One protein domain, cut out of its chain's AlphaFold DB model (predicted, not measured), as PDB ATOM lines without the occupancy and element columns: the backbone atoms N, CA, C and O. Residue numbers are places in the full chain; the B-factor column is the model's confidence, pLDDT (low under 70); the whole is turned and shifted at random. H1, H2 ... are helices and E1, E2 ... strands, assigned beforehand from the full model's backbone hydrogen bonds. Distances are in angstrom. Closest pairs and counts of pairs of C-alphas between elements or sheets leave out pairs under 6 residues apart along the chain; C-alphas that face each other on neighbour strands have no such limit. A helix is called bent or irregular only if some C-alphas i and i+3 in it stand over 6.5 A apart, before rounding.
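What this domain is: This is residues 26 to 144 of the 144 residues of an uncharacterized protein of Bacteroides nordii (UniProt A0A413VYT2). Six strands close into a small barrel, in which long, bent E1, E5 and E6 wrap round one part of the wall and the short strands E2, E3 and E4 make the rest. The far end of the E5 and E6 hairpin runs out from the barrel as an arm, with residues 124 to 129 sticking out at its tip, and the short helix H1 sits outside the barrel. The printed part has 119 residues, with one named helix and six named strands in the order E1, E2, E3, E4, H1, E5, E6; the class is mostly strand. Round the ring run E1, E2, E3, E4, E6, E5 and back to E1, in a mixed sheet. The whole is compact by its radius of gyration of the C-alphas, 15.6 A, yet elongated in outline, spanning 50 by 32 by 27 A.

How they stand to each other: In the closed barrel, E5, residues 104 to 118, and E6, residues 132 to 143, form an antiparallel hairpin, with N 115 and O 135 2.8 A apart, within hydrogen-bond range. On the other side of E5 lies E1, residues 36 to 48, antiparallel to it, with N 44 and O 106 at 2.8 A. E1 is parallel to E2, residues 61 to 66, at 41 degrees, with N 45 and O 62 at 2.8 A. E2, E3, residues 77 to 81, and E4, residues 84 to 89, form a meander, each strand the antiparallel neighbour of the one before; N 63 and O 78 are 2.9 A apart, and N 81 and O 84 2.9 A. E4 is staggered, pairing with E3 over residues 84 to 86 and with E6 over residues 87 to 89. E4 and E6 are parallel, with N 136 and O 87 at 2.8 A. H1, residues 92 to 96, is on the barrel, outside it, at a height over the sheet of 6.3 A and over none of the strands; its O i to N i+4 pair is within hydrogen-bond range. The closest C-alphas of H1 and E6 are those of Lys 94 and Ile 141, 7.4 A apart. E1 and E4 are apart.

Where its parts are: E1 begins at C-alpha 36, (-52.940, 31.217, 158.388), is 29.4 A long and bends by 83 degrees at residue 39. E2, E3 and E4 measure 16.0 A, 13.0 A and 16.1 A, and H1 6.7 A. E5 is 34.1 A long, bends by 87 degrees at residue 107 and ends at C-alpha 118, (-62.002, 24.213, 143.322). E6 is 31.6 A long, bends by 56 degrees at residue 140 and ends at C-alpha 143, (-41.982, 18.179, 167.414).

The domain as a whole: The two C-alphas farthest apart, those of Gly 99 and Arg 126, are 50.5 A apart. The printed part has no cut. The links E1 to E2 and E5 to E6 are long. The mean pLDDT of the printed part is 78.9; residues 26 to 31, 69 to 76 and 118 to 132 are under 70.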
ATOM      1  N   ASP A  26     -74.922  36.684 156.284       38.97
ATOM      2  CA  ASP A  26     -73.553  36.621 155.785       38.97
ATOM      3  C   ASP A  26     -73.169  35.139 155.728       38.97
ATOM      4  O   ASP A  26     -72.480  34.617 156.606       38.97
ATOM      5  N   GLU A  27     -73.593  34.446 154.666       46.38
ATOM      6  CA  GLU A  27     -72.873  33.269 154.155       46.38
ATOM      7  C   GLU A  27     -71.480  33.707 153.648       46.38
ATOM      8  O   GLU A  27     -71.088  33.506 152.501       46.38
ATOM      9  N   ALA A  28     -70.694  34.345 154.514       48.97
ATOM     10  CA  ALA A  28     -69.263  34.445 154.361       48.97
ATOM     11  C   ALA A  28     -68.730  33.047 154.674       48.97
ATOM     12  O   ALA A  28     -68.543  32.716 155.838       48.97
ATOM     13  N   TYR A  29     -68.633  32.214 153.631       52.59
ATOM     14  CA  TYR A  29     -67.963  30.910 153.565       52.59
ATOM     15  C   TYR A  29     -67.688  30.245 154.934       52.59
ATOM     16  O   TYR A  29     -66.783  30.683 155.645       52.59
ATOM     17  N   PRO A  30     -68.348  29.126 155.300       59.12
ATOM     18  CA  PRO A  30     -68.193  28.480 156.614       59.12
ATOM     19  C   PRO A  30     -66.803  27.860 156.863       59.12
ATOM     20  O   PRO A  30     -66.605  27.142 157.845       59.12
ATOM     21  N   TYR A  31     -65.849  28.116 155.971       64.50
ATOM     22  CA  TYR A  31     -64.503  27.593 155.990       64.50
ATOM     23  C   TYR A  31     -63.492  28.734 156.156       64.50
ATOM     24  O   TYR A  31     -63.641  29.785 155.536       64.50
ATOM     25  N   PRO A  32     -62.413  28.532 156.929       73.44
ATOM     26  CA  PRO A  32     -61.415  29.554 157.227       73.44
ATOM     27  C   PRO A  32     -60.467  29.842 156.045       73.44
ATOM     28  O   PRO A  32     -59.289  30.102 156.262       73.44
ATOM     29  N   ALA A  33     -60.933  29.787 154.792       76.94
ATOM     30  CA  ALA A  33     -60.105  30.035 153.614       76.94
ATOM     31  C   ALA A  33     -59.341  31.368 153.744       76.94
ATOM     32  O   ALA A  33     -59.901  32.405 154.091       76.94
ATOM     33  N   GLY A  34     -58.033  31.332 153.498       79.12
ATOM     34  CA  GLY A  34     -57.136  32.471 153.685       79.12
ATOM     35  C   GLY A  34     -56.550  32.614 155.095       79.12
ATOM     36  O   GLY A  34     -55.525  33.285 155.222       79.12
ATOM     37  N   LYS A  35     -57.119  31.964 156.123       87.88
ATOM     38  CA  LYS A  35     -56.565  31.932 157.489       87.88
ATOM     39  C   LYS A  35     -55.222  31.209 157.480       87.88
ATOM     40  O   LYS A  35     -55.065  30.145 156.881       87.88
ATOM     41  N   GLU A  36     -54.261  31.792 158.178       93.19
ATOM     42  CA  GLU A  36     -52.940  31.217 158.388       93.19
ATOM     43  C   GLU A  36     -52.787  30.836 159.860       93.19
ATOM     44  O   GLU A  36     -53.209  31.571 160.756       93.19
ATOM     45  N   LEU A  37     -52.195  29.673 160.102       94.38
ATOM     46  CA  LEU A  37     -51.784  29.221 161.421       94.38
ATOM     47  C   LEU A  37     -50.263  29.318 161.481       94.38
ATOM     48  O   LEU A  37     -49.583  28.758 160.625       94.38
ATOM     49  N   LEU A  38     -49.736  30.032 162.476       95.56
ATOM     50  CA  LEU A  38     -48.300  30.234 162.678       95.56
ATOM     51  C   LEU A  38     -47.873  29.580 163.989       95.56
ATOM     52  O   LEU A  38     -48.339  29.995 165.048       95.56
ATOM     53  N   ASN A  39     -46.978  28.590 163.917       95.31
ATOM     54  CA  ASN A  39     -46.485  27.827 165.072       95.31
ATOM     55  C   ASN A  39     -47.619  27.392 166.013       95.31
ATOM     56  O   ASN A  39     -47.502  27.477 167.235       95.31
ATOM     57  N   TYR A  40     -48.743  26.982 165.433       96.12
ATOM     58  CA  TYR A  40     -49.921  26.610 166.186       96.12
ATOM     59  C   TYR A  40     -49.663  25.275 166.881       96.12
ATOM     60  O   TYR A  40     -49.287  24.291 166.241       96.12
ATOM     61  N   GLU A  41     -49.822  25.256 168.199       96.31
ATOM     62  CA  GLU A  41     -49.585  24.067 169.006       96.31
ATOM     63  C   GLU A  41     -50.830  23.189 169.048       96.31
ATOM     64  O   GLU A  41     -51.891  23.634 169.476       96.31
ATOM     65  N   MET A  42     -50.687  21.924 168.663       95.62
ATOM     66  CA  MET A  42     -51.771  20.947 168.750       95.62
ATOM     67  C   MET A  42     -51.248  19.536 169.038       95.62
ATOM     68  O   MET A  42     -50.079  19.235 168.761       95.62
ATOM     69  N   PRO A  43     -52.077  18.655 169.624       96.06
ATOM     70  CA  PRO A  43     -51.759  17.241 169.703       96.06
ATOM     71  C   PRO A  43     -51.794  16.602 168.313       96.06
ATOM     72  O   PRO A  43     -52.644  16.912 167.475       96.06
ATOM     73  N   MET A  44     -50.885  15.661 168.101       94.31
ATOM     74  CA  MET A  44     -50.848  14.802 166.932       94.31
ATOM     75  C   MET A  44     -50.859  13.339 167.366       94.31
ATOM     76  O   MET A  44     -50.040  12.916 168.185       94.31
ATOM     77  N   TYR A  45     -51.783  12.577 166.794       93.88
ATOM     78  CA  TYR A  45     -51.956  11.149 167.011       93.88
ATOM     79  C   TYR A  45     -51.401  10.397 165.810       93.88
ATOM     80  O   TYR A  45     -51.837  10.611 164.685       93.88
ATOM     81  N   ILE A  46     -50.433   9.527 166.054       92.06
ATOM     82  CA  ILE A  46     -49.796   8.683 165.049       92.06
ATOM     83  C   ILE A  46     -50.343   7.269 165.247       92.06
ATOM     84  O   ILE A  46     -50.133   6.666 166.299       92.06
ATOM     85  N   ILE A  47     -51.070   6.762 164.257       91.12
ATOM     86  CA  ILE A  47     -51.818   5.501 164.300       91.12
ATOM     87  C   ILE A  47     -51.216   4.529 163.283       91.12
ATOM     88  O   ILE A  47     -50.876   4.932 162.180       91.12
ATOM     89  N   ALA A  48     -51.085   3.247 163.634       88.81
ATOM     90  CA  ALA A  48     -50.672   2.214 162.682       88.81
ATOM     91  C   ALA A  48     -51.855   1.789 161.797       88.81
ATOM     92  O   ALA A  48     -52.853   1.303 162.331       88.81
ATOM     93  N   GLY A  49     -51.718   1.903 160.472       84.44
ATOM     94  CA  GLY A  49     -52.733   1.474 159.501       84.44
ATOM     95  C   GLY A  49     -54.139   1.981 159.844       84.44
ATOM     96  O   GLY A  49     -54.296   3.130 160.228       84.44
ATOM     97  N   ASP A  50     -55.145   1.103 159.789       83.81
ATOM     98  CA  ASP A  50     -56.546   1.420 160.128       83.81
ATOM     99  C   ASP A  50     -56.853   1.312 161.637       83.81
ATOM    100  O   ASP A  50     -57.941   0.899 162.050       83.81
ATOM    101  N   GLY A  51     -55.868   1.610 162.488       84.75
ATOM    102  CA  GLY A  51     -56.049   1.612 163.936       84.75
ATOM    103  C   GLY A  51     -57.139   2.602 164.389       84.75
ATOM    104  O   GLY A  51     -57.471   3.551 163.679       84.75
ATOM    105  N   PRO A  52     -57.724   2.406 165.583       87.75
ATOM    106  CA  PRO A  52     -58.840   3.228 166.033       87.75
ATOM    107  C   PRO A  52     -58.414   4.673 166.325       87.75
ATOM    108  O   PRO A  52     -57.435   4.905 167.040       87.75
ATOM    109  N   GLU A  53     -59.205   5.639 165.851       86.44
ATOM    110  CA  GLU A  53     -59.066   7.046 166.239       86.44
ATOM    111  C   GLU A  53     -59.290   7.246 167.751       86.44
ATOM    112  O   GLU A  53     -60.119   6.555 168.363       86.44
ATOM    113  N   PRO A  54     -58.592   8.215 168.374       85.31
ATOM    114  CA  PRO A  54     -58.787   8.541 169.781       85.31
ATOM    115  C   PRO A  54     -60.205   9.067 170.044       85.31
ATOM    116  O   PRO A  54     -60.757   9.861 169.283       85.31
ATOM    117  N   LYS A  55     -60.791   8.644 171.172       86.44
ATOM    118  CA  LYS A  55     -62.095   9.119 171.655       86.44
ATOM    119  C   LYS A  55     -61.992   9.568 173.120       86.44
ATOM    120  O   LYS A  55     -61.483   8.796 173.932       86.44
ATOM    121  N   PRO A  56     -62.520  10.750 173.491       86.56
ATOM    122  CA  PRO A  56     -63.069  11.779 172.604       86.56
ATOM    123  C   PRO A  56     -61.969  12.451 171.771       86.56
ATOM    124  O   PRO A  56     -60.818  12.525 172.201       86.56
ATOM    125  N   LEU A  57     -62.337  12.949 170.593       84.19
ATOM    126  CA  LEU A  57     -61.418  13.690 169.740       84.19
ATOM    127  C   LEU A  57     -61.349  15.162 170.191       84.19
ATOM    128  O   LEU A  57     -62.405  15.766 170.403       84.19
ATOM    129  N   PRO A  58     -60.152  15.752 170.361       88.38
ATOM    130  CA  PRO A  58     -60.018  17.184 170.613       88.38
ATOM    131  C   PRO A  58     -60.575  18.027 169.459       88.38
ATOM    132  O   PRO A  58     -60.586  17.584 168.314       88.38
ATOM    133  N   ALA A  59     -60.977  19.266 169.756       86.75
ATOM    134  CA  ALA A  59     -61.430  20.212 168.731       86.75
ATOM    135  C   ALA A  59     -60.336  20.527 167.694       86.75
ATOM    136  O   ALA A  59     -60.653  20.693 166.517       86.75
ATOM    137  N   ASP A  60     -59.078  20.553 168.148       93.31
ATOM    138  CA  ASP A  60     -57.892  20.837 167.344       93.31
ATOM    139  C   ASP A  60     -56.889  19.688 167.494       93.31
ATOM    140  O   ASP A  60     -56.355  19.463 168.586       93.31
ATOM    141  N   CYS A  61     -56.647  18.929 166.426       93.62
ATOM    142  CA  CYS A  61     -55.640  17.867 166.419       93.62
ATOM    143  C   CYS A  61     -55.268  17.412 165.004       93.62
ATOM    144  O   CYS A  61     -56.003  17.626 164.042       93.62
ATOM    145  N   ILE A  62     -54.137  16.716 164.893       92.56
ATOM    146  CA  ILE A  62     -53.767  15.971 163.684       92.56
ATOM    147  C   ILE A  62     -53.889  14.483 163.979       92.56
ATOM    148  O   ILE A  62     -53.364  14.009 164.984       92.56
ATOM    149  N   ILE A  63     -54.525  13.730 163.091       90.75
ATOM    150  CA  ILE A  63     -54.436  12.268 163.079       90.75
ATOM    151  C   ILE A  63     -53.606  11.895 161.863       90.75
ATOM    152  O   ILE A  63     -53.925  12.319 160.761       90.75
ATOM    153  N   TYR A  64     -52.534  11.140 162.053       89.94
ATOM    154  CA  TYR A  64     -51.693  10.617 160.985       89.94
ATOM    155  C   TYR A  64     -51.718   9.098 161.024       89.94
ATOM    156  O   TYR A  64     -51.428   8.485 162.051       89.94
ATOM    157  N   TYR A  65     -52.049   8.512 159.883       87.50
ATOM    158  CA  TYR A  65     -52.125   7.082 159.674       87.50
ATOM    159  C   TYR A  65     -50.849   6.615 158.988       87.50
ATOM    160  O   TYR A  65     -50.594   6.911 157.820       87.50
ATOM    161  N   ASP A  66     -50.029   5.890 159.735       85.81
ATOM    162  CA  ASP A  66     -48.807   5.293 159.234       85.81
ATOM    163  C   ASP A  66     -49.125   3.936 158.604       85.81
ATOM    164  O   ASP A  66     -49.264   2.913 159.285       85.81
ATOM    165  N   TYR A  67     -49.299   3.942 157.285       82.81
ATOM    166  CA  TYR A  67     -49.451   2.723 156.500       82.81
ATOM    167  C   TYR A  67     -48.083   2.177 156.059       82.81
ATOM    168  O   TYR A  67     -47.163   2.957 155.783       82.81
ATOM    169  N   PRO A  68     -47.955   0.844 155.915       71.50
ATOM    170  CA  PRO A  68     -46.778   0.225 155.317       71.50
ATOM    171  C   PRO A  68     -46.464   0.795 153.927       71.50
ATOM    172  O   PRO A  68     -47.357   1.207 153.181       71.50
ATOM    173  N   GLU A  69     -45.184   0.784 153.554       65.50
ATOM    174  CA  GLU A  69     -44.749   1.186 152.214       65.50
ATOM    175  C   GLU A  69     -45.467   0.361 151.129       65.50
ATOM    176  O   GLU A  69     -45.560  -0.862 151.221       65.50
ATOM    177  N   GLY A  70     -45.993   1.038 150.103       58.75
ATOM    178  CA  GLY A  70     -46.749   0.418 149.004       58.75
ATOM    179  C   GLY A  70     -48.261   0.661 149.037       58.75
ATOM    180  O   GLY A  70     -48.937   0.382 148.047       58.75
ATOM    181  N   VAL A  71     -48.800   1.236 150.117       63.25
ATOM    182  CA  VAL A  71     -50.182   1.739 150.146       63.25
ATOM    183  C   VAL A  71     -50.212   3.154 149.552       63.25
ATOM    184  O   VAL A  71     -49.755   4.110 150.174       63.25
ATOM    185  N   ASN A  72     -50.743   3.289 148.332       49.53
ATOM    186  CA  ASN A  72     -51.046   4.579 147.695       49.53
ATOM    187  C   ASN A  72     -52.296   5.203 148.343       49.53
ATOM    188  O   ASN A  72     -53.366   5.235 147.736       49.53
ATOM    189  N   SER A  73     -52.196   5.680 149.582       49.75
ATOM    190  CA  SER A  73     -53.227   6.549 150.150       49.75
ATOM    191  C   SER A  73     -52.791   8.004 149.992       49.75
ATOM    192  O   SER A  73     -51.836   8.473 150.605       49.75
ATOM    193  N   ASN A  74     -53.510   8.734 149.136       47.50
ATOM    194  CA  ASN A  74     -53.329  10.177 148.945       47.50
ATOM    195  C   ASN A  74     -53.676  10.991 150.207       47.50
ATOM    196  O   ASN A  74     -53.369  12.176 150.267       47.50
ATOM    197  N   ILE A  75     -54.288  10.362 151.215       55.00
ATOM    198  CA  ILE A  75     -54.712  10.993 152.463       55.00
ATOM    199  C   ILE A  75     -54.187  10.128 153.613       55.00
ATOM    200  O   ILE A  75     -54.786   9.126 153.987       55.00
ATOM    201  N   LEU A  76     -53.011  10.490 154.128       67.25
ATOM    202  CA  LEU A  76     -52.381   9.845 155.290       67.25
ATOM    203  C   LEU A  76     -52.694  10.582 156.597       67.25
ATOM    204  O   LEU A  76     -52.164  10.224 157.645       67.25
ATOM    205  N   SER A  77     -53.497  11.649 156.555       76.62
ATOM    206  CA  SER A  77     -53.753  12.469 157.733       76.62
ATOM    207  C   SER A  77     -55.057  13.249 157.687       76.62
ATOM    208  O   SER A  77     -55.391  13.813 156.649       76.62
ATOM    209  N   ASN A  78     -55.692  13.369 158.852       84.50
ATOM    210  CA  ASN A  78     -56.864  14.194 159.117       84.50
ATOM    211  C   ASN A  78     -56.447  15.410 159.953       84.50
ATOM    212  O   ASN A  78     -55.829  15.242 161.010       84.50
ATOM    213  N   PHE A  79     -56.803  16.618 159.514       89.06
ATOM    214  CA  PHE A  79     -56.552  17.851 160.260       89.06
ATOM    215  C   PHE A  79     -57.854  18.383 160.843       89.06
ATOM    216  O   PHE A  79     -58.718  18.885 160.126       89.06
ATOM    217  N   TRP A  80     -57.996  18.254 162.155       90.06
ATOM    218  CA  TRP A  80     -59.132  18.764 162.902       90.06
ATOM    219  C   TRP A  80     -58.814  20.148 163.434       90.06
ATOM    220  O   TRP A  80     -57.795  20.341 164.099       90.06
ATOM    221  N   PHE A  81     -59.688  21.101 163.136       89.81
ATOM    222  CA  PHE A  81     -59.551  22.475 163.586       89.81
ATOM    223  C   PHE A  81     -60.922  23.090 163.861       89.81
ATOM    224  O   PHE A  81     -61.845  22.980 163.054       89.81
ATOM    225  N   GLU A  82     -61.076  23.702 165.030       88.00
ATOM    226  CA  GLU A  82     -62.317  24.277 165.550       88.00
ATOM    227  C   GLU A  82     -63.510  23.296 165.442       88.00
ATOM    228  O   GLU A  82     -64.652  23.684 165.193       88.00
ATOM    229  N   GLY A  83     -63.242  21.994 165.628       83.62
ATOM    230  CA  GLY A  83     -64.242  20.922 165.569       83.62
ATOM    231  C   GLY A  83     -64.663  20.492 164.158       83.62
ATOM    232  O   GLY A  83     -65.662  19.784 164.015       83.62
ATOM    233  N   ARG A  84     -63.930  20.903 163.117       84.06
ATOM    234  CA  ARG A  84     -64.167  20.520 161.717       84.06
ATOM    235  C   ARG A  84     -62.973  19.764 161.153       84.06
ATOM    236  O   ARG A  84     -61.835  20.065 161.498       84.06
ATOM    237  N   LEU A  85     -63.253  18.800 160.282       84.69
ATOM    238  CA  LEU A  85     -62.240  18.068 159.533       84.69
ATOM    239  C   LEU A  85     -61.886  18.837 158.258       84.69
ATOM    240  O   LEU A  85     -62.784  19.267 157.535       84.69
ATOM    241  N   TYR A  86     -60.590  18.963 157.992       84.19
ATOM    242  CA  TYR A  86     -60.034  19.520 156.768       84.19
ATOM    243  C   TYR A  86     -59.093  18.515 156.115       84.19
ATOM    244  O   TYR A  86     -58.302  17.844 156.796       84.19
ATOM    245  N   ASP A  87     -59.127  18.473 154.786       80.81
ATOM    246  CA  ASP A  87     -58.094  17.799 154.015       80.81
ATOM    247  C   ASP A  87     -56.742  18.473 154.262       80.81
ATOM    248  O   ASP A  87     -56.648  19.669 154.559       80.81
ATOM    249  N   THR A  88     -55.665  17.697 154.163       81.69
ATOM    250  CA  THR A  88     -54.314  18.170 154.485       81.69
ATOM    251  C   THR A  88     -53.331  17.837 153.384       81.69
ATOM    252  O   THR A  88     -53.259  16.699 152.928       81.69
ATOM    253  N   TYR A  89     -52.487  18.805 153.031       81.69
ATOM    254  CA  TYR A  89     -51.406  18.613 152.068       81.69
ATOM    255  C   TYR A  89     -50.031  18.873 152.693       81.69
ATOM    256  O   TYR A  89     -49.855  19.809 153.471       81.69
ATOM    257  N   GLY A  90     -49.034  18.057 152.329       78.69
ATOM    258  CA  GLY A  90     -47.625  18.275 152.696       78.69
ATOM    259  C   GLY A  90     -47.168  17.697 154.042       78.69
ATOM    260  O   GLY A  90     -46.049  17.983 154.473       78.69
ATOM    261  N   LEU A  91     -47.985  16.875 154.712       78.44
ATOM    262  CA  LEU A  91     -47.665  16.347 156.045       78.44
ATOM    263  C   LEU A  91     -46.698  15.137 156.013       78.44
ATOM    264  O   LEU A  91     -45.730  15.095 156.769       78.44
ATOM    265  N   SER A  92     -46.922  14.163 155.124       70.69
ATOM    266  CA  SER A  92     -46.418  12.780 155.258       70.69
ATOM    267  C   SER A  92     -44.893  12.609 155.330       70.69
ATOM    268  O   SER A  92     -44.391  11.927 156.223       70.69
ATOM    269  N   ALA A  93     -44.132  13.233 154.425       71.25
ATOM    270  CA  ALA A  93     -42.681  13.033 154.349       71.25
ATOM    271  C   ALA A  93     -41.938  13.501 155.616       71.25
ATOM    272  O   ALA A  93     -40.939  12.899 156.011       71.25
ATOM    273  N   LYS A  94     -42.437  14.554 156.280       77.56
ATOM    274  CA  LYS A  94     -41.813  15.105 157.493       77.56
ATOM    275  C   LYS A  94     -42.016  14.191 158.698       77.56
ATOM    276  O   LYS A  94     -41.066  13.974 159.445       77.56
ATOM    277  N   ILE A  95     -43.201  13.605 158.854       83.38
ATOM    278  CA  ILE A  95     -43.524  12.748 160.006       83.38
ATOM    279  C   ILE A  95     -42.664  11.485 160.015       83.38
ATOM    280  O   ILE A  95     -42.078  11.150 161.043       83.38
ATOM    281  N   LYS A  96     -42.502  10.830 158.855       80.94
ATOM    282  CA  LYS A  96     -41.665   9.624 158.733       80.94
ATOM    283  C   LYS A  96     -40.216   9.862 159.171       80.94
ATOM    284  O   LYS A  96     -39.601   8.980 159.763       80.94
ATOM    285  N   SER A  97     -39.683  11.066 158.945       84.44
ATOM    286  CA  SER A  97     -38.309  11.421 159.336       84.44
ATOM    287  C   SER A  97     -38.076  11.470 160.851       84.44
ATOM    288  O   SER A  97     -36.929  11.423 161.289       84.44
ATOM    289  N   TRP A  98     -39.138  11.539 161.659       88.94
ATOM    290  CA  TRP A  98     -39.025  11.571 163.118       88.94
ATOM    291  C   TRP A  98     -38.760  10.200 163.744       88.94
ATOM    292  O   TRP A  98     -38.406  10.142 164.918       88.94
ATOM    293  N   GLY A  99     -38.926   9.105 162.994       86.88
ATOM    294  CA  GLY A  99     -38.662   7.752 163.494       86.88
ATOM    295  C   GLY A  99     -39.545   7.345 164.681       86.88
ATOM    296  O   GLY A  99     -39.123   6.549 165.516       86.88
ATOM    297  N   ILE A 100     -40.748   7.916 164.787       88.81
ATOM    298  CA  ILE A 100     -41.702   7.590 165.850       88.81
ATOM    299  C   ILE A 100     -42.435   6.302 165.485       88.81
ATOM    300  O   ILE A 100     -43.061   6.224 164.433       88.81
ATOM    301  N   THR A 101     -42.408   5.323 166.387       89.69
ATOM    302  CA  THR A 101     -43.167   4.076 166.244       89.69
ATOM    303  C   THR A 101     -44.635   4.288 166.646       89.69
ATOM    304  O   THR A 101     -44.885   4.653 167.798       89.69
ATOM    305  N   PRO A 102     -45.618   4.039 165.759       88.75
ATOM    306  CA  PRO A 102     -47.035   4.045 166.123       88.75
ATOM    307  C   PRO A 102     -47.402   2.861 167.055       88.75
ATOM    308  O   PRO A 102     -46.816   1.784 166.920       88.75
ATOM    309  N   PRO A 103     -48.407   2.986 167.947       92.00
ATOM    310  CA  PRO A 103     -49.214   4.174 168.192       92.00
ATOM    311  C   PRO A 103     -48.497   5.176 169.106       92.00
ATOM    312  O   PRO A 103     -47.900   4.798 170.113       92.00
ATOM    313  N   ALA A 104     -48.606   6.466 168.793       92.00
ATOM    314  CA  ALA A 104     -47.999   7.524 169.594       92.00
ATOM    315  C   ALA A 104     -48.863   8.786 169.635       92.00
ATOM    316  O   ALA A 104     -49.583   9.099 168.690       92.00
ATOM    317  N   THR A 105     -48.732   9.543 170.723       94.62
ATOM    318  CA  THR A 105     -49.287  10.895 170.849       94.62
ATOM    319  C   THR A 105     -48.138  11.854 171.097       94.62
ATOM    320  O   THR A 105     -47.388  11.688 172.060       94.62
ATOM    321  N   VAL A 106     -48.013  12.867 170.251       94.94
ATOM    322  CA  VAL A 106     -46.986  13.906 170.364       94.94
ATOM    323  C   VAL A 106     -47.620  15.290 170.346       94.94
ATOM    324  O   VAL A 106     -48.775  15.457 169.957       94.94
ATOM    325  N   LYS A 107     -46.869  16.297 170.785       96.69
ATOM    326  CA  LYS A 107     -47.225  17.699 170.575       96.69
ATOM    327  C   LYS A 107     -46.412  18.245 169.418       96.69
ATOM    328  O   LYS A 107     -45.212  17.987 169.331       96.69
ATOM    329  N   VAL A 108     -47.068  19.002 168.553       95.44
ATOM    330  CA  VAL A 108     -46.436  19.600 167.379       95.44
ATOM    331  C   VAL A 108     -46.704  21.090 167.321       95.44
ATOM    332  O   VAL A 108     -47.741  21.560 167.786       95.44
ATOM    333  N   LEU A 109     -45.770  21.819 166.716       96.12
ATOM    334  CA  LEU A 109     -45.991  23.173 166.222       96.12
ATOM    335  C   LEU A 109     -46.190  23.088 164.712       96.12
ATOM    336  O   LEU A 109     -45.271  22.667 164.000       96.12
ATOM    337  N   VAL A 110     -47.373  23.471 164.236       94.19
ATOM    338  CA  VAL A 110     -47.726  23.470 162.814       94.19
ATOM    339  C   VAL A 110     -47.874  24.894 162.289       94.19
ATOM    340  O   VAL A 110     -48.493  25.754 162.914       94.19
ATOM    341  N   THR A 111     -47.305  25.135 161.114       94.50
ATOM    342  CA  THR A 111     -47.480  26.366 160.349       94.50
ATOM    343  C   THR A 111     -48.018  26.008 158.979       94.50
ATOM    344  O   THR A 111     -47.464  25.141 158.296       94.50
ATOM    345  N   GLY A 112     -49.083  26.673 158.563       93.00
ATOM    346  CA  GLY A 112     -49.772  26.372 157.320       93.00
ATOM    347  C   GLY A 112     -50.905  27.344 157.049       93.00
ATOM    348  O   GLY A 112     -51.187  28.231 157.854       93.00
ATOM    349  N   LYS A 113     -51.560  27.179 155.906       92.62
ATOM    350  CA  LYS A 113     -52.634  28.067 155.465       92.62
ATOM    351  C   LYS A 113     -53.805  27.269 154.918       92.62
ATOM    352  O   LYS A 113     -53.614  26.299 154.189       92.62
ATOM    353  N   PHE A 114     -55.010  27.722 155.237       89.12
ATOM    354  CA  PHE A 114     -56.231  27.231 154.616       89.12
ATOM    355  C   PHE A 114     -56.381  27.845 153.221       89.12
ATOM    356  O   PHE A 114     -56.409  29.071 153.068       89.12
ATOM    357  N   ALA A 115     -56.464  27.002 152.199       83.06
ATOM    358  CA  ALA A 115     -56.650  27.392 150.809       83.06
ATOM    359  C   ALA A 115     -57.996  26.868 150.302       83.06
ATOM    360  O   ALA A 115     -58.401  25.764 150.655       83.06
ATOM    361  N   ALA A 116     -58.677  27.670 149.486       78.00
ATOM    362  CA  ALA A 116     -59.821  27.189 148.725       78.00
ATOM    363  C   ALA A 116     -59.308  26.304 147.582       78.00
ATOM    364  O   ALA A 116     -58.426  26.721 146.829       78.00
ATOM    365  N   GLU A 117     -59.857  25.106 147.464       71.06
ATOM    366  CA  GLU A 117     -59.648  24.196 146.347       71.06
ATOM    367  C   GLU A 117     -60.934  24.157 145.519       71.06
ATOM    368  O   GLU A 117     -62.025  23.999 146.063       71.06
ATOM    369  N   GLU A 118     -60.840  24.362 144.203       60.41
ATOM    370  CA  GLU A 118     -62.002  24.213 143.322       60.41
ATOM    371  C   GLU A 118     -62.484  22.760 143.371       60.41
ATOM    372  O   GLU A 118     -61.721  21.838 143.073       60.41
ATOM    373  N   CYS A 119     -63.753  22.538 143.727       61.56
ATOM    374  CA  CYS A 119     -64.324  21.196 143.699       61.56
ATOM    375  C   CYS A 119     -64.199  20.628 142.276       61.56
ATOM    376  O   CYS A 119     -64.666  21.231 141.307       61.56
ATOM    377  N   GLN A 120     -63.626  19.430 142.135       51.19
ATOM    378  CA  GLN A 120     -63.495  18.772 140.827       51.19
ATOM    379  C   GLN A 120     -64.855  18.388 140.209       51.19
ATOM    380  O   GLN A 120     -64.963  18.143 139.004       51.19
ATOM    381  N   THR A 121     -65.918  18.348 141.010       49.88
ATOM    382  CA  THR A 121     -67.296  18.180 140.550       49.88
ATOM    383  C   THR A 121     -67.824  19.499 139.995       49.88
ATOM    384  O   THR A 121     -68.110  20.432 140.743       49.88
ATOM    385  N   LYS A 122     -67.994  19.558 138.663       42.91
ATOM    386  CA  LYS A 122     -68.719  20.648 137.989       42.91
ATOM    387  C   LYS A 122     -69.999  20.961 138.772       42.91
ATOM    388  O   LYS A 122     -70.744  20.016 139.050       42.91
ATOM    389  N   PRO A 123     -70.283  22.237 139.080       48.03
ATOM    390  CA  PRO A 123     -71.558  22.592 139.674       48.03
ATOM    391  C   PRO A 123     -72.659  22.071 138.755       48.03
ATOM    392  O   PRO A 123     -72.608  22.240 137.530       48.03
ATOM    393  N   ASP A 124     -73.625  21.377 139.349       46.72
ATOM    394  CA  ASP A 124     -74.840  20.988 138.657       46.72
ATOM    395  C   ASP A 124     -75.403  22.269 138.027       46.72
ATOM    396  O   ASP A 124     -75.594  23.258 138.731       46.72
ATOM    397  N   THR A 125     -75.570  22.305 136.700       51.47
ATOM    398  CA  THR A 125     -75.754  23.532 135.873       51.47
ATOM    399  C   THR A 125     -76.927  24.453 136.263       51.47
ATOM    400  O   THR A 125     -77.166  25.471 135.618       51.47
ATOM    401  N   ARG A 126     -77.672  24.108 137.315       49.81
ATOM    402  CA  ARG A 126     -78.739  24.900 137.937       49.81
ATOM    403  C   ARG A 126     -78.276  25.731 139.142       49.81
ATOM    404  O   ARG A 126     -79.038  26.575 139.601       49.81
ATOM    405  N   SER A 127     -77.065  25.504 139.644       49.97
ATOM    406  CA  SER A 127     -76.451  26.233 140.752       49.97
ATOM    407  C   SER A 127     -75.379  27.184 140.212       49.97
ATOM    408  O   SER A 127     -74.367  26.745 139.675       49.97
ATOM    409  N   ASN A 128     -75.572  28.496 140.376       46.62
ATOM    410  CA  ASN A 128     -74.531  29.509 140.130       46.62
ATOM    411  C   ASN A 128     -73.467  29.544 141.251       46.62
ATOM    412  O   ASN A 128     -72.687  30.491 141.333       46.62
ATOM    413  N   GLN A 129     -73.447  28.549 142.139       47.22
ATOM    414  CA  GLN A 129     -72.533  28.477 143.268       47.22
ATOM    415  C   GLN A 129     -71.303  27.665 142.858       47.22
ATOM    416  O   GLN A 129     -71.370  26.459 142.622       47.22
ATOM    417  N   SER A 130     -70.164  28.346 142.755       47.16
ATOM    418  CA  SER A 130     -68.851  27.711 142.698       47.16
ATOM    419  C   SER A 130     -68.647  26.891 143.974       47.16
ATOM    420  O   SER A 130     -68.618  27.457 145.067       47.16
ATOM    421  N   CYS A 131     -68.548  25.570 143.843       53.78
ATOM    422  CA  CYS A 131     -68.168  24.694 144.944       53.78
ATOM    423  C   CYS A 131     -66.659  24.839 145.151       53.78
ATOM    424  O   CYS A 131     -65.880  24.556 144.238       53.78
ATOM    425  N   TYR A 132     -66.265  25.289 146.338       54.62
ATOM    426  CA  TYR A 132     -64.887  25.216 146.806       54.62
ATOM    427  C   TYR A 132     -64.853  24.325 148.045       54.62
ATOM    428  O   TYR A 132     -65.675  24.517 148.946       54.62
ATOM    429  N   ASP A 133     -63.913  23.384 148.091       72.19
ATOM    430  CA  ASP A 133     -63.515  22.720 149.331       72.19
ATOM    431  C   ASP A 133     -62.383  23.519 149.995       72.19
ATOM    432  O   ASP A 133     -61.788  24.405 149.370       72.19
ATOM    433  N   VAL A 134     -62.089  23.269 151.271       77.88
ATOM    434  CA  VAL A 134     -60.983  23.936 151.970       77.88
ATOM    435  C   VAL A 134     -59.960  22.937 152.476       77.88
ATOM    436  O   VAL A 134     -60.216  22.131 153.364       77.88
ATOM    437  N   LEU A 135     -58.750  23.096 151.948       85.44
ATOM    438  CA  LEU A 135     -57.566  22.314 152.259       85.44
ATOM    439  C   LEU A 135     -56.661  23.094 153.217       85.44
ATOM    440  O   LEU A 135     -56.398  24.282 153.011       85.44
ATOM    441  N   PHE A 136     -56.091  22.425 154.217       88.75
ATOM    442  CA  PHE A 136     -54.978  22.969 154.989       88.75
ATOM    443  C   PHE A 136     -53.633  22.569 154.364       88.75
ATOM    444  O   PHE A 136     -53.221  21.407 154.376       88.75
ATOM    445  N   THR A 137     -52.914  23.550 153.817       89.50
ATOM    446  CA  THR A 137     -51.560  23.354 153.285       89.50
ATOM    447  C   THR A 137     -50.534  23.520 154.398       89.50
ATOM    448  O   THR A 137     -50.376  24.611 154.949       89.50
ATOM    449  N   VAL A 138     -49.802  22.451 154.708       89.62
ATOM    450  CA  VAL A 138     -48.761  22.456 155.740       89.62
ATOM    451  C   VAL A 138     -47.460  23.009 155.161       89.62
ATOM    452  O   VAL A 138     -46.835  22.396 154.297       89.62
ATOM    453  N   HIS A 139     -46.999  24.144 155.682       91.81
ATOM    454  CA  HIS A 139     -45.700  24.725 155.327       91.81
ATOM    455  C   HIS A 139     -44.577  24.136 156.193       91.81
ATOM    456  O   HIS A 139     -43.541  23.680 155.694       91.81
ATOM    457  N   SER A 140     -44.785  24.070 157.509       91.88
ATOM    458  CA  SER A 140     -43.843  23.453 158.443       91.88
ATOM    459  C   SER A 140     -44.551  22.747 159.584       91.88
ATOM    460  O   SER A 140     -45.605  23.177 160.036       91.88
ATOM    461  N   ILE A 141     -43.931  21.680 160.076       93.00
ATOM    462  CA  ILE A 141     -44.359  20.985 161.280       93.00
ATOM    463  C   ILE A 141     -43.117  20.494 162.022       93.00
ATOM    464  O   ILE A 141     -42.164  20.033 161.389       93.00
ATOM    465  N   THR A 142     -43.105  20.643 163.343       94.38
ATOM    466  CA  THR A 142     -41.988  20.239 164.210       94.38
ATOM    467  C   THR A 142     -42.511  19.610 165.492       94.38
ATOM    468  O   THR A 142     -43.600  19.964 165.946       94.38
ATOM    469  N   LEU A 143     -41.741  18.682 166.064       93.94
ATOM    470  CA  LEU A 143     -41.982  18.179 167.414       93.94
ATOM    471  C   LEU A 143     -41.706  19.289 168.430       93.94
ATOM    472  O   LEU A 143     -40.751  20.050 168.264       93.94
ATOM    473  N   LYS A 144     -42.546  19.360 169.460       90.50
ATOM    474  CA  LYS A 144     -42.367  20.261 170.598       90.50
ATOM    475  C   LYS A 144     -41.740  19.540 171.787       90.50
ATOM    476  O   LYS A 144     -42.159  18.392 172.059       90.50
TER     477      LYS A 144